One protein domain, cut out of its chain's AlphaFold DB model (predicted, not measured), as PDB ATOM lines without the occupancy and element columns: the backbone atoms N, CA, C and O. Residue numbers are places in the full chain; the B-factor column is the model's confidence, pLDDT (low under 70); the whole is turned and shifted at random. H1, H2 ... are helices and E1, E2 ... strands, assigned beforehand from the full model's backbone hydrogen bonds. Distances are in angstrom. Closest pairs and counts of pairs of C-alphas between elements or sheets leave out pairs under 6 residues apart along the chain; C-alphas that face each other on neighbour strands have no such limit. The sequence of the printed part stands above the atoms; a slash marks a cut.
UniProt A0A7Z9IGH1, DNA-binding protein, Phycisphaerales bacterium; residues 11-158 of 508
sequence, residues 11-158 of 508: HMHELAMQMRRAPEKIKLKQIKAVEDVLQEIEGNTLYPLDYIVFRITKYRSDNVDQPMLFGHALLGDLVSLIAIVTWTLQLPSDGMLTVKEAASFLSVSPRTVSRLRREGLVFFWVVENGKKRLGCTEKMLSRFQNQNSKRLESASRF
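This is residues 11 to 158 of the 508 residues of the protein "DNA-binding protein" of Phycisphaerales bacterium (UniProt A0A7Z9IGH1). Two lobes lie next to each other along the longest axis: in one, the antiparallel hairpin E3 and E4 has H5, H6 and H7 near it, with H8 at the far end; in the other, H1, H2 and H4 run side by side, H3 packs on H2, and a small sheet of E1 and E2 lies at one end. H4 is the seam, touching H1 and H2 in its own lobe and H6 in the other. The printed part has 148 residues, with eight named helices and four named strands in the order H1 H2 E1 H3 E2 H4 H5 H6 E3 E4 H7 H8; the two sheets, E1 - E2 and E3 - E4, are antiparallel, and the class is mostly helix. The whole is compact, with a radius of gyration of the C-alphas of 15.8 A, and flat, spanning 48 by 38 by 20 A.

Begin at the hairpin of E3, residues 124 to 128, and E4, residues 131 to 137: N 126 and O 133 are 2.9 A apart, within hydrogen-bond range, and so are N 124 and O 135 at 2.8 A. Look beside it for two short pairings, residues 91 to 92 parallel with 126 to 127 of E3, and residues 96 to 97 antiparallel with 136 to 137 of E4. H5, residues 99 to 105, comes closest to E4 at the C-alphas of Val 99 and Leu 134, 6.9 A. H5 touches H6, residues 110 to 119, about perpendicular at 89 degrees, closest at the C-alphas of Ala 103 and Pro 110, 5.4 A. H7, residues 138 to 147, touches no helix but is near H5 and near H8, residues 149 to 156. Now go to the hub H4, residues 71 to 86, whose closest C-alphas to E3 are Thr 86 and Trp 125, 5.4 A. With residues 72 to 79 alone H4 touches H6, closest at the C-alphas of Gly 76 and Arg 118, 4.0 A, at a steep tilt of 69 degrees, only just short of about perpendicular. H4 touches H1, residues 11 to 19, the same way at a shallow tilt of 21 degrees, closest at the C-alphas of Ala 16 and Leu 81, 4.9 A. H4 touches H2, residues 24 to 40, opposite ways at a shallow tilt of 21 degrees, closest at the C-alphas of Ile 31 and Ile 82, 6.2 A. With residues 30 to 37 alone H2 touches H3, residues 49 to 57, at a steep tilt of 49 degrees, closest at the C-alphas of Ala 33 and Ile 56, 5.1 A. E1, residues 46 to 48, and E2, residues 68 to 70, are antiparallel, with N 47 and O 69 at 2.9 A, within hydrogen-bond range. H3 and H4 are apart. Every O i to N i+4 pair is within hydrogen-bond range in H1, H3, H5, H7 and H8; H2 has 12 of 13, H4 11 of 12 and H6 4 of 6.

Find C-alpha 11 at (28.721, 25.777, 92.633), where H1 begins its 12.3 A. H2 runs 25.0 A to C-alpha 40 at (21.444, 30.138, 110.066), and H4 runs 22.4 A. E4 spans 18.2 A, H6 14.7 A and H7 14.4 A. H8 ends at C-alpha 156, at (-3.494, 24.721, 105.933).

The C-alphas of Asp 62 and Arg 157 are the two farthest apart, 49.4 A. The printed part has no cut. The link from H4 to H5, residues 87 to 98, is long, and H3 to E2 is short; the other links are tight. Mean pLDDT of the printed part is 85.1; residues 61 to 64 and 149 to 158 are under 70.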
ATOM      1  N   HIS A  11      27.748  26.007  91.562       89.00
ATOM      2  CA  HIS A  11      28.721  25.777  92.633       89.00
ATOM      3  C   HIS A  11      28.208  24.839  93.745       89.00
ATOM      4  O   HIS A  11      28.961  24.035  94.296       89.00
ATOM      5  N   MET A  12      26.909  24.892  94.072       91.94
ATOM      6  CA  MET A  12      26.314  23.999  95.076       91.94
ATOM      7  C   MET A  12      26.132  22.577  94.544       91.94
ATOM      8  O   MET A  12      26.236  21.613  95.307       91.94
ATOM      9  N   HIS A  13      25.888  22.438  93.239       91.00
ATOM     10  CA  HIS A  13      25.865  21.138  92.582       91.00
ATOM     11  C   HIS A  13      27.253  20.489  92.590       91.00
ATOM     12  O   HIS A  13      27.385  19.319  92.963       91.00
ATOM     13  N   GLU A  14      28.294  21.248  92.249       88.81
ATOM     14  CA  GLU A  14      29.682  20.778  92.282       88.81
ATOM     15  C   GLU A  14      30.098  20.334  93.688       88.81
ATOM     16  O   GLU A  14      30.595  19.215  93.859       88.81
ATOM     17  N   LEU A  15      29.802  21.149  94.708       90.19
ATOM     18  CA  LEU A  15      30.058  20.804  96.108       90.19
ATOM     19  C   LEU A  15      29.351  19.498  96.502       90.19
ATOM     20  O   LEU A  15      29.956  18.624  97.128       90.19
ATOM     21  N   ALA A  16      28.093  19.310  96.088       91.19
ATOM     22  CA  ALA A  16      27.359  18.074  96.346       91.19
ATOM     23  C   ALA A  16      28.033  16.851  95.702       91.19
ATOM     24  O   ALA A  16      28.122  15.786  96.323       91.19
ATOM     25  N   MET A  17      28.541  16.992  94.475       91.00
ATOM     26  CA  MET A  17      29.236  15.919  93.758       91.00
ATOM     27  C   MET A  17      30.597  15.585  94.382       91.00
ATOM     28  O   MET A  17      30.963  14.407  94.438       91.00
ATOM     29  N   GLN A  18      31.309  16.576  94.920       89.19
ATOM     30  CA  GLN A  18      32.541  16.369  95.686       89.19
ATOM     31  C   GLN A  18      32.262  15.652  97.017       89.19
ATOM     32  O   GLN A  18      32.849  14.603  97.293       89.19
ATOM     33  N   MET A  19      31.293  16.135  97.805       91.81
ATOM     34  CA  MET A  19      30.890  15.518  99.079       91.81
ATOM     35  C   MET A  19      30.413  14.073  98.901       91.81
ATOM     36  O   MET A  19      30.691  13.198  99.724       91.81
ATOM     37  N   ARG A  20      29.739  13.777  97.784       88.88
ATOM     38  CA  ARG A  20      29.301  12.421  97.430       88.88
ATOM     39  C   ARG A  20      30.460  11.418  97.326       88.88
ATOM     40  O   ARG A  20      30.232  10.224  97.530       88.88
ATOM     41  N   ARG A  21      31.686  11.861  97.036       88.12
ATOM     42  CA  ARG A  21      32.878  11.001  96.910       88.12
ATOM     43  C   ARG A  21      33.658  10.834  98.219       88.12
ATOM     44  O   ARG A  21      34.531   9.978  98.285       88.12
ATOM     45  N   ALA A  22      33.333  11.602  99.261       88.19
ATOM     46  CA  ALA A  22      34.036  11.533 100.537       88.19
ATOM     47  C   ALA A  22      33.797  10.192 101.281       88.19
ATOM     48  O   ALA A  22      32.754   9.552 101.096       88.19
ATOM     49  N   PRO A  23      34.716   9.770 102.169       90.88
ATOM     50  CA  PRO A  23      34.495   8.652 103.083       90.88
ATOM     51  C   PRO A  23      33.230   8.832 103.935       90.88
ATOM     52  O   PRO A  23      32.875   9.949 104.316       90.88
ATOM     53  N   GLU A  24      32.575   7.728 104.299       89.19
ATOM     54  CA  GLU A  24      31.300   7.728 105.036       89.19
ATOM     55  C   GLU A  24      31.338   8.564 106.326       89.19
ATOM     56  O   GLU A  24      30.467   9.406 106.555       89.19
ATOM     57  N   LYS A  25      32.406   8.428 107.122       90.38
ATOM     58  CA  LYS A  25      32.596   9.205 108.359       90.38
ATOM     59  C   LYS A  25      32.633  10.720 108.110       90.38
ATOM     60  O   LYS A  25      32.189  11.489 108.961       90.38
ATOM     61  N   ILE A  26      33.160  11.155 106.963       90.06
ATOM     62  CA  ILE A  26      33.237  12.572 106.582       90.06
ATOM     63  C   ILE A  26      31.875  13.055 106.078       90.06
ATOM     64  O   ILE A  26      31.413  14.103 106.524       90.06
ATOM     65  N   LYS A  27      31.184  12.257 105.252       90.88
ATOM     66  CA  LYS A  27      29.824  12.564 104.780       90.88
ATOM     67  C   LYS A  27      28.869  12.849 105.933       90.88
ATOM     68  O   LYS A  27      28.177  13.858 105.906       90.88
ATOM     69  N   LEU A  28      28.865  12.006 106.969       90.38
ATOM     70  CA  LEU A  28      27.996  12.190 108.137       90.38
ATOM     71  C   LEU A  28      28.299  13.487 108.905       90.38
ATOM     72  O   LEU A  28      27.375  14.154 109.367       90.38
ATOM     73  N   LYS A  29      29.577  13.871 109.026       91.38
ATOM     74  CA  LYS A  29      29.967  15.147 109.649       91.38
ATOM     75  C   LYS A  29      29.515  16.345 108.818       91.38
ATOM     76  O   LYS A  29      28.968  17.292 109.371       91.38
ATOM     77  N   GLN A  30      29.725  16.292 107.505       91.69
ATOM     78  CA  GLN A  30      29.357  17.384 106.609       91.69
ATOM     79  C   GLN A  30      27.835  17.524 106.474       91.69
ATOM     80  O   GLN A  30      27.347  18.642 106.425       91.69
ATOM     81  N   ILE A  31      27.070  16.425 106.491       91.81
ATOM     82  CA  ILE A  31      25.597  16.466 106.526       91.81
ATOM     83  C   ILE A  31      25.108  17.246 107.752       91.81
ATOM     84  O   ILE A  31      24.299  18.156 107.596       91.81
ATOM     85  N   LYS A  32      25.649  16.960 108.945       90.88
ATOM     86  CA  LYS A  32      25.321  17.723 110.163       90.88
ATOM     87  C   LYS A  32      25.678  19.204 110.022       90.88
ATOM     88  O   LYS A  32      24.874  20.059 110.358       90.88
ATOM     89  N   ALA A  33      26.842  19.512 109.449       92.44
ATOM     90  CA  ALA A  33      27.230  20.897 109.195       92.44
ATOM     91  C   ALA A  33      26.274  21.612 108.218       92.44
ATOM     92  O   ALA A  33      25.996  22.793 108.396       92.44
ATOM     93  N   VAL A  34      25.736  20.910 107.213       92.25
ATOM     94  CA  VAL A  34      24.712  21.461 106.308       92.25
ATOM     95  C   VAL A  34      23.394  21.704 107.048       92.25
ATOM     96  O   VAL A  34      22.765  22.733 106.818       92.25
ATOM     97  N   GLU A  35      22.980  20.806 107.946       90.00
ATOM     98  CA  GLU A  35      21.797  21.012 108.799       90.00
ATOM     99  C   GLU A  35      21.933  22.252 109.692       90.00
ATOM    100  O   GLU A  35      20.952  22.970 109.890       90.00
ATOM    101  N   ASP A  36      23.127  22.514 110.222       89.50
ATOM    102  CA  ASP A  36      23.406  23.707 111.026       89.50
ATOM    103  C   ASP A  36      23.381  24.976 110.160       89.50
ATOM    104  O   ASP A  36      22.731  25.958 110.504       89.50
ATOM    105  N   VAL A  37      24.007  24.939 108.980       91.00
ATOM    106  CA  VAL A  37      24.000  26.063 108.027       91.00
ATOM    107  C   VAL A  37      22.581  26.393 107.546       91.00
ATOM    108  O   VAL A  37      22.221  27.564 107.453       91.00
ATOM    109  N   LEU A  38      21.740  25.383 107.308       88.44
ATOM    110  CA  LEU A  38      20.326  25.567 106.959       88.44
ATOM    111  C   LEU A  38      19.525  26.308 108.040       88.44
ATOM    112  O   LEU A  38      18.512  26.920 107.713       88.44
ATOM    113  N   GLN A  39      19.954  26.257 109.305       83.50
ATOM    114  CA  GLN A  39      19.297  26.969 110.405       83.50
ATOM    115  C   GLN A  39      19.701  28.443 110.482       83.50
ATOM    116  O   GLN A  39      18.939  29.248 111.010       83.50
ATOM    117  N   GLU A  40      20.884  28.787 109.979       86.94
ATOM    118  CA  GLU A  40      21.444  30.138 110.066       86.94
ATOM    119  C   GLU A  40      21.146  30.990 108.829       86.94
ATOM    120  O   GLU A  40      21.169  32.216 108.906       86.94
ATOM    121  N   ILE A  41      20.876  30.362 107.681       89.06
ATOM    122  CA  ILE A  41      20.643  31.086 106.432       89.06
ATOM    123  C   ILE A  41      19.278  31.774 106.435       89.06
ATOM    124  O   ILE A  41      18.219  31.148 106.405       89.06
ATOM    125  N   GLU A  42      19.324  33.093 106.316       84.25
ATOM    126  CA  GLU A  42      18.179  33.931 105.981       84.25
ATOM    127  C   GLU A  42      17.961  34.017 104.462       84.25
ATOM    128  O   GLU A  42      18.884  34.278 103.687       84.25
ATOM    129  N   GLY A  43      16.713  33.841 104.020       83.44
ATOM    130  CA  GLY A  43      16.380  33.718 102.596       83.44
ATOM    131  C   GLY A  43      16.617  34.968 101.736       83.44
ATOM    132  O   GLY A  43      16.819  34.828 100.533       83.44
ATOM    133  N   ASN A  44      16.612  36.170 102.318       84.62
ATOM    134  CA  ASN A  44      16.784  37.433 101.580       84.62
ATOM    135  C   ASN A  44      18.214  37.998 101.649       84.62
ATOM    136  O   ASN A  44      18.447  39.119 101.202       84.62
ATOM    137  N   THR A  45      19.159  37.227 102.184       88.31
ATOM    138  CA  THR A  45      20.544  37.655 102.413       88.31
ATOM    139  C   THR A  45      21.479  37.001 101.390       88.31
ATOM    140  O   THR A  45      21.208  35.900 100.901       88.31
ATOM    141  N   LEU A  46      22.561  37.694 101.023       90.44
ATOM    142  CA  LEU A  46      23.611  37.180 100.138       90.44
ATOM    143  C   LEU A  46      24.760  36.598 100.966       90.44
ATOM    144  O   LEU A  46      25.220  37.235 101.911       90.44
ATOM    145  N   TYR A  47      25.239  35.414 100.586       91.88
ATOM    146  CA  TYR A  47      26.328  34.713 101.268       91.88
ATOM    147  C   TYR A  47      27.483  34.444 100.300       91.88
ATOM    148  O   TYR A  47      27.238  33.875  99.236       91.88
ATOM    149  N   PRO A  48      28.737  34.781 100.645       91.19
ATOM    150  CA  PRO A  48      29.888  34.382  99.841       91.19
ATOM    151  C   PRO A  48      29.990  32.854  99.732       91.19
ATOM    152  O   PRO A  48      29.780  32.148 100.723       91.19
ATOM    153  N   LEU A  49      30.352  32.330  98.558       89.69
ATOM    154  CA  LEU A  49      30.526  30.887  98.353       89.69
ATOM    155  C   LEU A  49      31.532  30.268  99.337       89.69
ATOM    156  O   LEU A  49      31.225  29.245  99.951       89.69
ATOM    157  N   ASP A  50      32.693  30.901  99.534       89.19
ATOM    158  CA  ASP A  50      33.733  30.395 100.443       89.19
ATOM    159  C   ASP A  50      33.228  30.262 101.887       89.19
ATOM    160  O   ASP A  50      33.513  29.271 102.554       89.19
ATOM    161  N   TYR A  51      32.369  31.181 102.345       90.69
ATOM    162  CA  TYR A  51      31.737  31.065 103.660       90.69
ATOM    163  C   TYR A  51      30.936  29.760 103.780       90.69
ATOM    164  O   TYR A  51      31.095  29.019 104.752       90.69
ATOM    165  N   ILE A  52      30.117  29.429 102.778       92.44
ATOM    166  CA  ILE A  52      29.308  28.202 102.777       92.44
ATOM    167  C   ILE A  52      30.191  26.952 102.694       92.44
ATOM    168  O   ILE A  52      30.008  26.013 103.475       92.44
ATOM    169  N   VAL A  53      31.186  26.952 101.804       90.81
ATOM    170  CA  VAL A  53      32.135  25.839 101.646       90.81
ATOM    171  C   VAL A  53      32.913  25.604 102.940       90.81
ATOM    172  O   VAL A  53      32.968  24.466 103.414       90.81
ATOM    173  N   PHE A  54      33.432  26.658 103.571       90.31
ATOM    174  CA  PHE A  54      34.150  26.578 104.839       90.31
ATOM    175  C   PHE A  54      33.265  26.068 105.971       90.31
ATOM    176  O   PHE A  54      33.680  25.212 106.757       90.31
ATOM    177  N   ARG A  55      32.021  26.541 106.063       92.38
ATOM    178  CA  ARG A  55      31.098  26.090 107.109       92.38
ATOM    179  C   ARG A  55      30.794  24.597 107.012       92.38
ATOM    180  O   ARG A  55      30.757  23.943 108.056       92.38
ATOM    181  N   ILE A  56      30.657  24.069 105.795       92.00
ATOM    182  CA  ILE A  56      30.329  22.662 105.534       92.00
ATOM    183  C   ILE A  56      31.567  21.756 105.614       92.00
ATOM    184  O   ILE A  56      31.525  20.700 106.244       92.00
ATOM    185  N   THR A  57      32.671  22.147 104.976       88.69
ATOM    186  CA  THR A  57      33.844  21.280 104.760       88.69
ATOM    187  C   THR A  57      35.021  21.573 105.690       88.69
ATOM    188  O   THR A  57      35.897  20.723 105.822       88.69
ATOM    189  N   LYS A  58      35.030  22.739 106.356       87.00
ATOM    190  CA  LYS A  58      36.157  23.310 107.124       87.00
ATOM    191  C   LYS A  58      37.405  23.637 106.296       87.00
ATOM    192  O   LYS A  58      38.435  23.975 106.869       87.00
ATOM    193  N   TYR A  59      37.297  23.595 104.973       82.38
ATOM    194  CA  TYR A  59      38.332  24.030 104.042       82.38
ATOM    195  C   TYR A  59      38.094  25.488 103.625       82.38
ATOM    196  O   TYR A  59      36.945  25.872 103.422       82.38
ATOM    197  N   ARG A  60      39.159  26.291 103.516       76.19
ATOM    198  CA  ARG A  60      39.109  27.659 102.975       76.19
ATOM    199  C   ARG A  60      39.823  27.698 101.634       76.19
ATOM    200  O   ARG A  60      40.897  27.112 101.514       76.19
ATOM    201  N   SER A  61      39.224  28.376 100.663       68.62
ATOM    202  CA  SER A  61      39.857  28.665  99.378       68.62
ATOM    203  C   SER A  61      40.534  30.036  99.425       68.62
ATOM    204  O   SER A  61      39.943  30.991  99.919       68.62
ATOM    205  N   ASP A  62      41.740  30.157  98.866       66.94
ATOM    206  CA  ASP A  62      42.501  31.422  98.824       66.94
ATOM    207  C   ASP A  62      42.029  32.384  97.706       66.94
ATOM    208  O   ASP A  62      42.658  33.404  97.427       66.94
ATOM    209  N   ASN A  63      40.912  32.075  97.041       69.56
ATOM    210  CA  ASN A  63      40.372  32.870  95.938       69.56
ATOM    211  C   ASN A  63      39.705  34.164  96.439       69.56
ATOM    212  O   ASN A  63      38.714  34.115  97.169       69.56
ATOM    213  N   VAL A  64      40.217  35.310  95.971       61.00
ATOM    214  CA  VAL A  64      39.805  36.667  96.384       61.00
ATOM    215  C   VAL A  64      38.468  37.109  95.766       61.00
ATOM    216  O   VAL A  64      37.760  37.912  96.367       61.00
ATOM    217  N   ASP A  65      38.095  36.566  94.603       73.94
ATOM    218  CA  ASP A  65      36.829  36.867  93.925       73.94
ATOM    219  C   ASP A  65      35.872  35.669  94.035       73.94
ATOM    220  O   ASP A  65      36.128  34.596  93.483       73.94
ATOM    221  N   GLN A  66      34.804  35.823  94.823       77.19
ATOM    222  CA  GLN A  66      33.867  34.748  95.157       77.19
ATOM    223  C   GLN A  66      32.438  35.148  94.792       77.19
ATOM    224  O   GLN A  66      31.987  36.233  95.175       77.19
ATOM    225  N   PRO A  67      31.669  34.261  94.136       87.44
ATOM    226  CA  PRO A  67      30.285  34.554  93.816       87.44
ATOM    227  C   PRO A  67      29.441  34.665  95.092       87.44
ATOM    228  O   PRO A  67      29.575  33.881  96.039       87.44
ATOM    229  N   MET A  68      28.526  35.635  95.089       90.25
ATOM    230  CA  MET A  68      27.538  35.833  96.147       90.25
ATOM    231  C   MET A  68      26.292  34.987  95.869       90.25
ATOM    232  O   MET A  68      25.666  35.100  94.815       90.25
ATOM    233  N   LEU A  69      25.916  34.144  96.827       90.38
ATOM    234  CA  LEU A  69      24.798  33.212  96.731       90.38
ATOM    235  C   LEU A  69      23.561  33.791  97.415       90.38
ATOM    236  O   LEU A  69      23.595  34.144  98.593       90.38
ATOM    237  N   PHE A  70      22.440  33.848  96.697       90.88
ATOM    238  CA  PHE A  70      21.172  34.299  97.265       90.88
ATOM    239  C   PHE A  70      20.558  33.233  98.178       90.88
ATOM    240  O   PHE A  70      20.308  32.106  97.740       90.88
ATOM    241  N   GLY A  71      20.277  33.599  99.433       87.62
ATOM    242  CA  GLY A  71      19.830  32.687 100.487       87.62
ATOM    243  C   GLY A  71      18.635  31.814 100.095       87.62
ATOM    244  O   GLY A  71      18.635  30.616 100.363       87.62
ATOM    245  N   HIS A  72      17.642  32.361  99.386       85.56
ATOM    246  CA  HIS A  72      16.466  31.589  98.970       85.56
ATOM    247  C   HIS A  72      16.807  30.447  98.001       85.56
ATOM    248  O   HIS A  72      16.256  29.353  98.125       85.56
ATOM    249  N   ALA A  73      17.719  30.685  97.053       86.56
ATOM    250  CA  ALA A  73      18.199  29.645  96.144       86.56
ATOM    251  C   ALA A  73      19.071  28.628  96.897       86.56
ATOM    252  O   ALA A  73      18.937  27.419  96.708       86.56
ATOM    253  N   LEU A  74      19.903  29.125  97.816       90.81
ATOM    254  CA  LEU A  74      20.818  28.319  98.612       90.81
ATOM    255  C   LEU A  74      20.094  27.305  99.515       90.81
ATOM    256  O   LEU A  74      20.508  26.150  99.574       90.81
ATOM    257  N   LEU A  75      18.991  27.685 100.169       89.12
ATOM    258  CA  LEU A  75      18.211  26.778 101.029       89.12
ATOM    259  C   LEU A  75      17.746  25.516 100.279       89.12
ATOM    260  O   LEU A  75      17.914  24.399 100.771       89.12
ATOM    261  N   GLY A  76      17.185  25.675  99.077       88.00
ATOM    262  CA  GLY A  76      16.721  24.548  98.262       88.00
ATOM    263  C   GLY A  76      17.861  23.667  97.745       88.00
ATOM    264  O   GLY A  76      17.732  22.437  97.683       88.00
ATOM    265  N   ASP A  77      18.995  24.282  97.424       91.12
ATOM    266  CA  ASP A  77      20.177  23.587  96.926       91.12
ATOM    267  C   ASP A  77      20.892  22.804  98.037       91.12
ATOM    268  O   ASP A  77      21.319  21.673  97.804       91.12
ATOM    269  N   LEU A  78      20.932  23.321  99.270       91.75
ATOM    270  CA  LEU A  78      21.458  22.605 100.442       91.75
ATOM    271  C   LEU A  78      20.611  21.370 100.791       91.75
ATOM    272  O   LEU A  78      21.158  20.302 101.080       91.75
ATOM    273  N   VAL A  79      19.280  21.460 100.687       91.06
ATOM    274  CA  VAL A  79      18.395  20.287 100.836       91.06
ATOM    275  C   VAL A  79      18.669  19.254  99.737       91.06
ATOM    276  O   VAL A  79      18.704  18.047  99.999       91.06
ATOM    277  N   SER A  80      18.886  19.713  98.502       90.50
ATOM    278  CA  SER A  80      19.228  18.848  97.367       90.50
ATOM    279  C   SER A  80      20.600  18.183  97.540       90.50
ATOM    280  O   SER A  80      20.749  16.999  97.232       90.50
ATOM    281  N   LEU A  81      21.572  18.900  98.104       91.62
ATOM    282  CA  LEU A  81      22.895  18.392  98.458       91.62
ATOM    283  C   LEU A  81      22.796  17.263  99.491       91.62
ATOM    284  O   LEU A  81      23.332  16.178  99.246       91.62
ATOM    285  N   ILE A  82      22.043  17.449 100.586       91.44
ATOM    286  CA  ILE A  82      21.805  16.380 101.574       91.44
ATOM    287  C   ILE A  82      21.188  15.152 100.894       91.44
ATOM    288  O   ILE A  82      21.628  14.024 101.128       91.44
ATOM    289  N   ALA A  83      20.209  15.346 100.008       89.25
ATOM    290  CA  ALA A  83      19.573  14.242  99.294       89.25
ATOM    291  C   ALA A  83      20.562  13.461  98.401       89.25
ATOM    292  O   ALA A  83      20.503  12.233  98.359       89.25
ATOM    293  N   ILE A  84      21.497  14.127  97.717       89.81
ATOM    294  CA  ILE A  84      22.517  13.444  96.902       89.81
ATOM    295  C   ILE A  84      23.495  12.650  97.770       89.81
ATOM    296  O   ILE A  84      23.820  11.504  97.451       89.81
ATOM    297  N   VAL A  85      23.973  13.241  98.865       90.00
ATOM    298  CA  VAL A  85      24.987  12.602  99.713       90.00
ATOM    299  C   VAL A  85      24.386  11.413 100.462       90.00
ATOM    300  O   VAL A  85      24.951  10.317 100.427       90.00
ATOM    301  N   THR A  86      23.201  11.588 101.053       91.25
ATOM    302  CA  THR A  86      22.488  10.526 101.790       91.25
ATOM    303  C   THR A  86      22.076   9.365 100.892       91.25
ATOM    304  O   THR A  86      22.060   8.227 101.350       91.25
ATOM    305  N   TRP A  87      21.854   9.594  99.591       88.81
ATOM    306  CA  TRP A  87      21.628   8.506  98.635       88.81
ATOM    307  C   TRP A  87      22.802   7.522  98.560       88.81
ATOM    308  O   TRP A  87      22.596   6.364  98.208       88.81
ATOM    309  N   THR A  88      24.029   7.930  98.891       87.75
ATOM    310  CA  THR A  88      25.190   7.017  98.909       87.75
ATOM    311  C   THR A  88      25.393   6.284 100.230       87.75
ATOM    312  O   THR A  88      26.269   5.428 100.303       87.75
ATOM    313  N   LEU A  89      24.594   6.594 101.250       88.19
ATOM    314  CA  LEU A  89      24.691   6.011 102.585       88.19
ATOM    315  C   LEU A  89      23.601   4.949 102.799       88.19
ATOM    316  O   LEU A  89      22.607   4.891 102.062       88.19
ATOM    317  N   GLN A  90      23.791   4.106 103.813       88.12
ATOM    318  CA  GLN A  90      22.796   3.139 104.288       88.12
ATOM    319  C   GLN A  90      22.251   3.578 105.652       88.12
ATOM    320  O   GLN A  90      22.506   2.953 106.676       88.12
ATOM    321  N   LEU A  91      21.526   4.699 105.677       88.00
ATOM    322  CA  LEU A  91      20.940   5.218 106.915       88.00
ATOM    323  C   LEU A  91      19.732   4.363 107.344       88.00
ATOM    324  O   LEU A  91      18.889   4.074 106.489       88.00
ATOM    325  N   PRO A  92      19.602   3.986 108.630       89.69
ATOM    326  CA  PRO A  92      18.435   3.257 109.120       89.69
ATOM    327  C   PRO A  92      17.176   4.137 109.085       89.69
ATOM    328  O   PRO A  92      17.250   5.357 109.232       89.69
ATOM    329  N   SER A  93      16.007   3.521 108.896       88.62
ATOM    330  CA  SER A  93      14.707   4.211 108.904       88.62
ATOM    331  C   SER A  93      14.117   4.438 110.298       88.62
ATOM    332  O   SER A  93      13.008   4.964 110.404       88.62
ATOM    333  N   ASP A  94      14.823   4.031 111.352       86.12
ATOM    334  CA  ASP A  94      14.339   4.132 112.726       86.12
ATOM    335  C   ASP A  94      14.153   5.600 113.153       86.12
ATOM    336  O   ASP A  94      14.997   6.457 112.874       86.12
ATOM    337  N   GLY A  95      13.005   5.912 113.757       83.69
ATOM    338  CA  GLY A  95      12.616   7.278 114.139       83.69
ATOM    339  C   GLY A  95      12.393   8.273 112.982       83.69
ATOM    340  O   GLY A  95      12.351   9.484 113.220       83.69
ATOM    341  N   MET A  96      12.265   7.809 111.729       90.12
ATOM    342  CA  MET A  96      12.156   8.665 110.534       90.12
ATOM    343  C   MET A  96      10.765   8.608 109.885       90.12
ATOM    344  O   MET A  96      10.416   7.641 109.196       90.12
ATOM    345  N   LEU A  97      10.021   9.709 110.004       91.00
ATOM    346  CA  LEU A  97       8.669   9.879 109.470       91.00
ATOM    347  C   LEU A  97       8.652   9.891 107.938       91.00
ATOM    348  O   LEU A  97       9.522  10.474 107.280       91.00
ATOM    349  N   THR A  98       7.635   9.260 107.351       90.94
ATOM    350  CA  THR A  98       7.413   9.260 105.901       90.94
ATOM    351  C   THR A  98       6.910  10.618 105.402       90.94
ATOM    352  O   THR A  98       6.418  11.451 106.158       90.94
ATOM    353  N   VAL A  99       6.952  10.856 104.084       88.06
ATOM    354  CA  VAL A  99       6.385  12.084 103.479       88.06
ATOM    355  C   VAL A  99       4.895  12.255 103.811       88.06
ATOM    356  O   VAL A  99       4.420  13.382 103.931       88.06
ATOM    357  N   LYS A 100       4.146  11.150 103.942       86.81
ATOM    358  CA  LYS A 100       2.721  11.188 104.299       86.81
ATOM    359  C   LYS A 100       2.532  11.560 105.767       86.81
ATOM    360  O   LYS A 100       1.725  12.436 106.050       86.81
ATOM    361  N   GLU A 101       3.296  10.948 106.664       88.75
ATOM    362  CA  GLU A 101       3.269  11.272 108.096       88.75
ATOM    363  C   GLU A 101       3.709  12.712 108.358       88.75
ATOM    364  O   GLU A 101       3.029  13.430 109.079       88.75
ATOM    365  N   ALA A 102       4.766  13.183 107.691       88.31
ATOM    366  CA  ALA A 102       5.209  14.572 107.766       88.31
ATOM    367  C   ALA A 102       4.139  15.561 107.264       88.31
ATOM    368  O   ALA A 102       3.975  16.643 107.824       88.31
ATOM    369  N   ALA A 103       3.389  15.197 106.216       86.81
ATOM    370  CA  ALA A 103       2.277  16.004 105.720       86.81
ATOM    371  C   ALA A 103       1.141  16.097 106.752       86.81
ATOM    372  O   ALA A 103       0.615  17.187 106.977       86.81
ATOM    373  N   SER A 104       0.811  14.977 107.403       85.75
ATOM    374  CA  SER A 104      -0.163  14.932 108.497       85.75
ATOM    375  C   SER A 104       0.304  15.741 109.708       85.75
ATOM    376  O   SER A 104      -0.466  16.552 110.212       85.75
ATOM    377  N   PHE A 105       1.568  15.597 110.118       85.50
ATOM    378  CA  PHE A 105       2.167  16.332 111.235       85.50
ATOM    379  C   PHE A 105       2.077  17.852 111.028       85.50
ATOM    380  O   PHE A 105       1.649  18.590 111.909       85.50
ATOM    381  N   LEU A 106       2.400  18.322 109.820       82.69
ATOM    382  CA  LEU A 106       2.342  19.742 109.463       82.69
ATOM    383  C   LEU A 106       0.939  20.224 109.044       82.69
ATOM    384  O   LEU A 106       0.786  21.395 108.705       82.69
ATOM    385  N   SER A 107      -0.081  19.356 109.030       81.50
ATOM    386  CA  SER A 107      -1.440  19.669 108.547       81.50
ATOM    387  C   SER A 107      -1.485  20.263 107.124       81.50
ATOM    388  O   SER A 107      -2.271  21.165 106.823       81.50
ATOM    389  N   VAL A 108      -0.645  19.755 106.215       82.94
ATOM    390  CA  VAL A 108      -0.562  20.199 104.810       82.94
ATOM    391  C   VAL A 108      -0.689  19.029 103.833       82.94
ATOM    392  O   VAL A 108      -0.620  17.861 104.194       82.94
ATOM    393  N   SER A 109      -0.863  19.318 102.540       79.69
ATOM    394  CA  SER A 109      -0.884  18.256 101.526       79.69
ATOM    395  C   SER A 109       0.528  17.711 101.225       79.69
ATOM    396  O   SER A 109       1.493  18.479 101.266       79.69
ATOM    397  N   PRO A 110       0.679  16.446 100.777       82.25
ATOM    398  CA  PRO A 110       1.982  15.897 100.368       82.25
ATOM    399  C   PRO A 110       2.689  16.713  99.270       82.25
ATOM    400  O   PRO A 110       3.913  16.769  99.207       82.25
ATOM    401  N   ARG A 111       1.922  17.399  98.407       80.12
ATOM    402  CA  ARG A 111       2.469  18.311  97.387       80.12
ATOM    403  C   ARG A 111       3.071  19.573  98.009       80.12
ATOM    404  O   ARG A 111       4.046  20.099  97.481       80.12
ATOM    405  N   THR A 112       2.506  20.036  99.120       81.12
ATOM    406  CA  THR A 112       3.038  21.165  99.893       81.12
ATOM    407  C   THR A 112       4.345  20.772 100.560       81.12
ATOM    408  O   THR A 112       5.298  21.529 100.454       81.12
ATOM    409  N   VAL A 113       4.450  19.557 101.112       84.62
ATOM    410  CA  VAL A 113       5.723  19.031 101.640       84.62
ATOM    411  C   VAL A 113       6.817  19.072 100.570       84.62
ATOM    412  O   VAL A 113       7.891  19.605 100.819       84.62
ATOM    413  N   SER A 114       6.534  18.628  99.339       81.88
ATOM    414  CA  SER A 114       7.495  18.740  98.228       81.88
ATOM    415  C   SER A 114       7.939  20.177  97.931       81.88
ATOM    416  O   SER A 114       9.074  20.376  97.508       81.88
ATOM    417  N   ARG A 115       7.068  21.174  98.137       81.31
ATOM    418  CA  ARG A 115       7.418  22.594  97.991       81.31
ATOM    419  C   ARG A 115       8.253  23.091  99.169       81.31
ATOM    420  O   ARG A 115       9.272  23.721  98.933       81.31
ATOM    421  N   LEU A 116       7.866  22.761 100.403       85.88
ATOM    422  CA  LEU A 116       8.599  23.133 101.620       85.88
ATOM    423  C   LEU A 116      10.030  22.588 101.614       85.88
ATOM    424  O   LEU A 116      10.937  23.228 102.131       85.88
ATOM    425  N   ARG A 117      10.265  21.450 100.949       85.50
ATOM    426  CA  ARG A 117      11.620  20.924 100.729       85.50
ATOM    427  C   ARG A 117      12.528  21.867  99.941       85.50
ATOM    428  O   ARG A 117      13.722  21.882 100.188       85.50
ATOM    429  N   ARG A 118      11.992  22.680  99.024       79.50
ATOM    430  CA  ARG A 118      12.779  23.722  98.333       79.50
ATOM    431  C   ARG A 118      13.055  24.937  99.213       79.50
ATOM    432  O   ARG A 118      13.880  25.762  98.863       79.50
ATOM    433  N   GLU A 119      12.349  25.049 100.329       78.56
ATOM    434  CA  GLU A 119      12.405  26.182 101.250       78.56
ATOM    435  C   GLU A 119      13.187  25.824 102.531       78.56
ATOM    436  O   GLU A 119      13.134  26.571 103.499       78.56
ATOM    437  N   GLY A 120      13.906  24.691 102.548       82.88
ATOM    438  CA  GLY A 120      14.767  24.281 103.666       82.88
ATOM    439  C   GLY A 120      14.289  23.057 104.458       82.88
ATOM    440  O   GLY A 120      14.993  22.616 105.362       82.88
ATOM    441  N   LEU A 121      13.131  22.458 104.138       88.31
ATOM    442  CA  LEU A 121      12.685  21.236 104.824       88.31
ATOM    443  C   LEU A 121      13.490  20.009 104.361       88.31
ATOM    444  O   LEU A 121      13.303  19.496 103.254       88.31
ATOM    445  N   VAL A 122      14.360  19.499 105.229       88.75
ATOM    446  CA  VAL A 122      15.273  18.393 104.908       88.75
ATOM    447  C   VAL A 122      14.578  17.032 104.969       88.75
ATOM    448  O   VAL A 122      13.850  16.722 105.909       88.75
ATOM    449  N   PHE A 123      14.856  16.186 103.975       90.06
ATOM    450  CA  PHE A 123      14.558  14.753 104.002       90.06
ATOM    451  C   PHE A 123      15.817  13.961 103.643       90.06
ATOM    452  O   PHE A 123      16.537  14.328 102.713       90.06
ATOM    453  N   PHE A 124      16.018  12.842 104.329       90.44
ATOM    454  CA  PHE A 124      17.132  11.913 104.160       90.44
ATOM    455  C   PHE A 124      16.674  10.705 103.356       90.44
ATOM    456  O   PHE A 124      15.524  10.276 103.473       90.44
ATOM    457  N   TRP A 125      17.576  10.115 102.575       91.00
ATOM    458  CA  TRP A 125      17.365   8.757 102.089       91.00
ATOM    459  C   TRP A 125      17.707   7.754 103.184       91.00
ATOM    460  O   TRP A 125      18.849   7.689 103.632       91.00
ATOM    461  N   VAL A 126      16.711   6.970 103.583       90.94
ATOM    462  CA  VAL A 126      16.818   5.913 104.591       90.94
ATOM    463  C   VAL A 126      16.433   4.572 103.979       90.94
ATOM    464  O   VAL A 126      15.667   4.519 103.011       90.94
ATOM    465  N   VAL A 127      16.983   3.490 104.519       91.25
ATOM    466  CA  VAL A 127      16.708   2.120 104.090       91.25
ATOM    467  C   VAL A 127      15.667   1.514 105.023       91.25
ATOM    468  O   VAL A 127      15.893   1.402 106.222       91.25
ATOM    469  N   GLU A 128      14.537   1.107 104.452       87.94
ATOM    470  CA  GLU A 128      13.455   0.397 105.131       87.94
ATOM    471  C   GLU A 128      13.163  -0.881 104.340       87.94
ATOM    472  O   GLU A 128      12.889  -0.823 103.138       87.94
ATOM    473  N   ASN A 129      13.261  -2.049 104.981       84.12
ATOM    474  CA  ASN A 129      13.027  -3.354 104.344       84.12
ATOM    475  C   ASN A 129      13.820  -3.547 103.032       84.12
ATOM    476  O   ASN A 129      13.288  -4.008 102.021       84.12
ATOM    477  N   GLY A 130      15.085  -3.112 103.018       81.12
ATOM    478  CA  GLY A 130      15.970  -3.185 101.847       81.12
ATOM    479  C   GLY A 130      15.661  -2.182 100.725       81.12
ATOM    480  O   GLY A 130      16.377  -2.150  99.726       81.12
ATOM    481  N   LYS A 131      14.632  -1.332 100.867       86.56
ATOM    482  CA  LYS A 131      14.266  -0.297  99.887       86.56
ATOM    483  C   LYS A 131      14.579   1.098 100.419       86.56
ATOM    484  O   LYS A 131      14.361   1.402 101.587       86.56
ATOM    485  N   LYS A 132      15.065   1.982  99.542       88.12
ATOM    486  CA  LYS A 132      15.306   3.389  99.888       88.12
ATOM    487  C   LYS A 132      14.014   4.195  99.839       88.12
ATOM    488  O   LYS A 132      13.325   4.207  98.819       88.12
ATOM    489  N   ARG A 133      13.729   4.931 100.911       88.94
ATOM    490  CA  ARG A 133      12.655   5.929 100.972       88.94
ATOM    491  C   ARG A 133      13.148   7.237 101.573       88.94
ATOM    492  O   ARG A 133      14.212   7.293 102.177       88.94
ATOM    493  N   LEU A 134      12.357   8.292 101.407       89.31
ATOM    494  CA  LEU A 134      12.602   9.559 102.084       89.31
ATOM    495  C   LEU A 134      12.070   9.502 103.521       89.31
ATOM    496  O   LEU A 134      10.937   9.067 103.741       89.31
ATOM    497  N   GLY A 135      12.881   9.969 104.466       90.56
ATOM    498  CA  GLY A 135      12.559  10.070 105.885       90.56
ATOM    499  C   GLY A 135      12.942  11.432 106.463       90.56
ATOM    500  O   GLY A 135      13.895  12.059 106.002       90.56
ATOM    501  N   CYS A 136      12.185  11.904 107.447       90.12
ATOM    502  CA  CYS A 136      12.481  13.121 108.200       90.12
ATOM    503  C   CYS A 136      12.270  12.848 109.694       90.12
ATOM    504  O   CYS A 136      11.300  12.191 110.063       90.12
ATOM    505  N   THR A 137      13.157  13.334 110.558       89.81
ATOM    506  CA  THR A 137      12.970  13.216 112.010       89.81
ATOM    507  C   THR A 137      11.925  14.211 112.500       89.81
ATOM    508  O   THR A 137      11.821  15.336 112.001       89.81
ATOM    509  N   GLU A 138      11.188  13.828 113.538       86.62
ATOM    510  CA  GLU A 138      10.209  14.703 114.191       86.62
ATOM    511  C   GLU A 138      10.852  16.008 114.688       86.62
ATOM    512  O   GLU A 138      10.318  17.094 114.475       86.62
ATOM    513  N   LYS A 139      12.074  15.928 115.231       86.12
ATOM    514  CA  LYS A 139      12.848  17.095 115.679       86.12
ATOM    515  C   LYS A 139      13.030  18.145 114.576       86.12
ATOM    516  O   LYS A 139      12.959  19.338 114.866       86.12
ATOM    517  N   MET A 140      13.269  17.735 113.327       83.88
ATOM    518  CA  MET A 140      13.407  18.677 112.209       83.88
ATOM    519  C   MET A 140      12.065  19.252 111.764       83.88
ATOM    520  O   MET A 140      12.002  20.440 111.454       83.88
ATOM    521  N   LEU A 141      10.995  18.450 111.767       86.38
ATOM    522  CA  LEU A 141       9.651  18.933 111.436       86.38
ATOM    523  C   LEU A 141       9.177  19.986 112.436       86.38
ATOM    524  O   LEU A 141       8.764  21.067 112.016       86.38
ATOM    525  N   SER A 142       9.312  19.721 113.736       84.31
ATOM    526  CA  SER A 142       8.945  20.669 114.795       84.31
ATOM    527  C   SER A 142       9.763  21.960 114.714       84.31
ATOM    528  O   SER A 142       9.232  23.057 114.867       84.31
ATOM    529  N   ARG A 143      11.063  21.862 114.401       80.69
ATOM    530  CA  ARG A 143      11.925  23.041 114.204       80.69
ATOM    531  C   ARG A 143      11.514  23.867 112.985       80.69
ATOM    532  O   ARG A 143      11.366  25.082 113.101       80.69
ATOM    533  N   PHE A 144      11.272  23.217 111.847       83.56
ATOM    534  CA  PHE A 144      10.813  23.887 110.632       83.56
ATOM    535  C   PHE A 144       9.441  24.547 110.832       83.56
ATOM    536  O   PHE A 144       9.199  25.644 110.324       83.56
ATOM    537  N   GLN A 145       8.558  23.907 111.606       83.19
ATOM    538  CA  GLN A 145       7.250  24.444 111.974       83.19
ATOM    539  C   GLN A 145       7.362  25.716 112.817       83.19
ATOM    540  O   GLN A 145       6.697  26.703 112.505       83.19
ATOM    541  N   ASN A 146       8.235  25.725 113.827       81.31
ATOM    542  CA  ASN A 146       8.454  26.898 114.676       81.31
ATOM    543  C   ASN A 146       9.006  28.094 113.886       81.31
ATOM    544  O   ASN A 146       8.568  29.222 114.098       81.31
ATOM    545  N   GLN A 147       9.912  27.851 112.933       76.31
ATOM    546  CA  GLN A 147      10.477  28.905 112.083       76.31
ATOM    547  C   GLN A 147       9.488  29.438 111.026       76.31
ATOM    548  O   GLN A 147       9.579  30.599 110.636       76.31
ATOM    549  N   ASN A 148       8.521  28.628 110.571       73.88
ATOM    550  CA  ASN A 148       7.621  28.961 109.453       73.88
ATOM    551  C   ASN A 148       6.122  29.007 109.823       73.88
ATOM    552  O   ASN A 148       5.261  28.898 108.942       73.88
ATOM    553  N   SER A 149       5.793  29.191 111.105       67.25
ATOM    554  CA  SER A 149       4.430  29.096 111.665       67.25
ATOM    555  C   SER A 149       3.375  29.900 110.887       67.25
ATOM    556  O   SER A 149       2.401  29.330 110.391       67.25
ATOM    557  N   LYS A 150       3.619  31.196 110.645       65.38
ATOM    558  CA  LYS A 150       2.708  32.092 109.893       65.38
ATOM    559  C   LYS A 150       2.394  31.599 108.469       65.38
ATOM    560  O   LYS A 150       1.297  31.801 107.941       65.38
ATOM    561  N   ARG A 151       3.363  30.953 107.813       64.38
ATOM    562  CA  ARG A 151       3.231  30.451 106.434       64.38
ATOM    563  C   ARG A 151       2.492  29.113 106.400       64.38
ATOM    564  O   ARG A 151       1.684  28.894 105.498       64.38
ATOM    565  N   LEU A 152       2.726  28.248 107.388       64.50
ATOM    566  CA  LEU A 152       2.031  26.964 107.522       64.50
ATOM    567  C   LEU A 152       0.542  27.149 107.849       64.50
ATOM    568  O   LEU A 152      -0.288  26.465 107.252       64.50
ATOM    569  N   GLU A 153       0.184  28.142 108.669       62.62
ATOM    570  CA  GLU A 153      -1.217  28.537 108.900       62.62
ATOM    571  C   GLU A 153      -1.924  29.005 107.619       62.62
ATOM    572  O   GLU A 153      -3.104  28.733 107.397       62.62
ATOM    573  N   SER A 154      -1.200  29.688 106.731       57.50
ATOM    574  CA  SER A 154      -1.739  30.082 105.427       57.50
ATOM    575  C   SER A 154      -1.892  28.877 104.493       57.50
ATOM    576  O   SER A 154      -2.857  28.810 103.736       57.50
ATOM    577  N   ALA A 155      -0.972  27.909 104.553       53.72
ATOM    578  CA  ALA A 155      -0.989  26.698 103.731       53.72
ATOM    579  C   ALA A 155      -2.101  25.708 104.133       53.72
ATOM    580  O   ALA A 155      -2.703  25.087 103.256       53.72
ATOM    581  N   SER A 156      -2.421  25.592 105.426       57.62
ATOM    582  CA  SER A 156      -3.494  24.721 105.933       57.62
ATOM    583  C   SER A 156      -4.895  25.174 105.482       57.62
ATOM    584  O   SER A 156      -5.774  24.342 105.232       57.62
ATOM    585  N   ARG A 157      -5.091  26.482 105.239       56.47
ATOM    586  CA  ARG A 157      -6.324  27.051 104.649       56.47
ATOM    587  C   ARG A 157      -6.598  26.580 103.213       56.47
ATOM    588  O   ARG A 157      -7.747  26.621 102.772       56.47
ATOM    589  N   PHE A 158      -5.584  26.082 102.497       53.91
ATOM    590  CA  PHE A 158      -5.713  25.489 101.154       53.91
ATOM    591  C   PHE A 158      -6.140  24.007 101.181       53.91
ATOM    592  O   PHE A 158      -5.895  23.264 100.223       53.91
TER     593      PHE A 158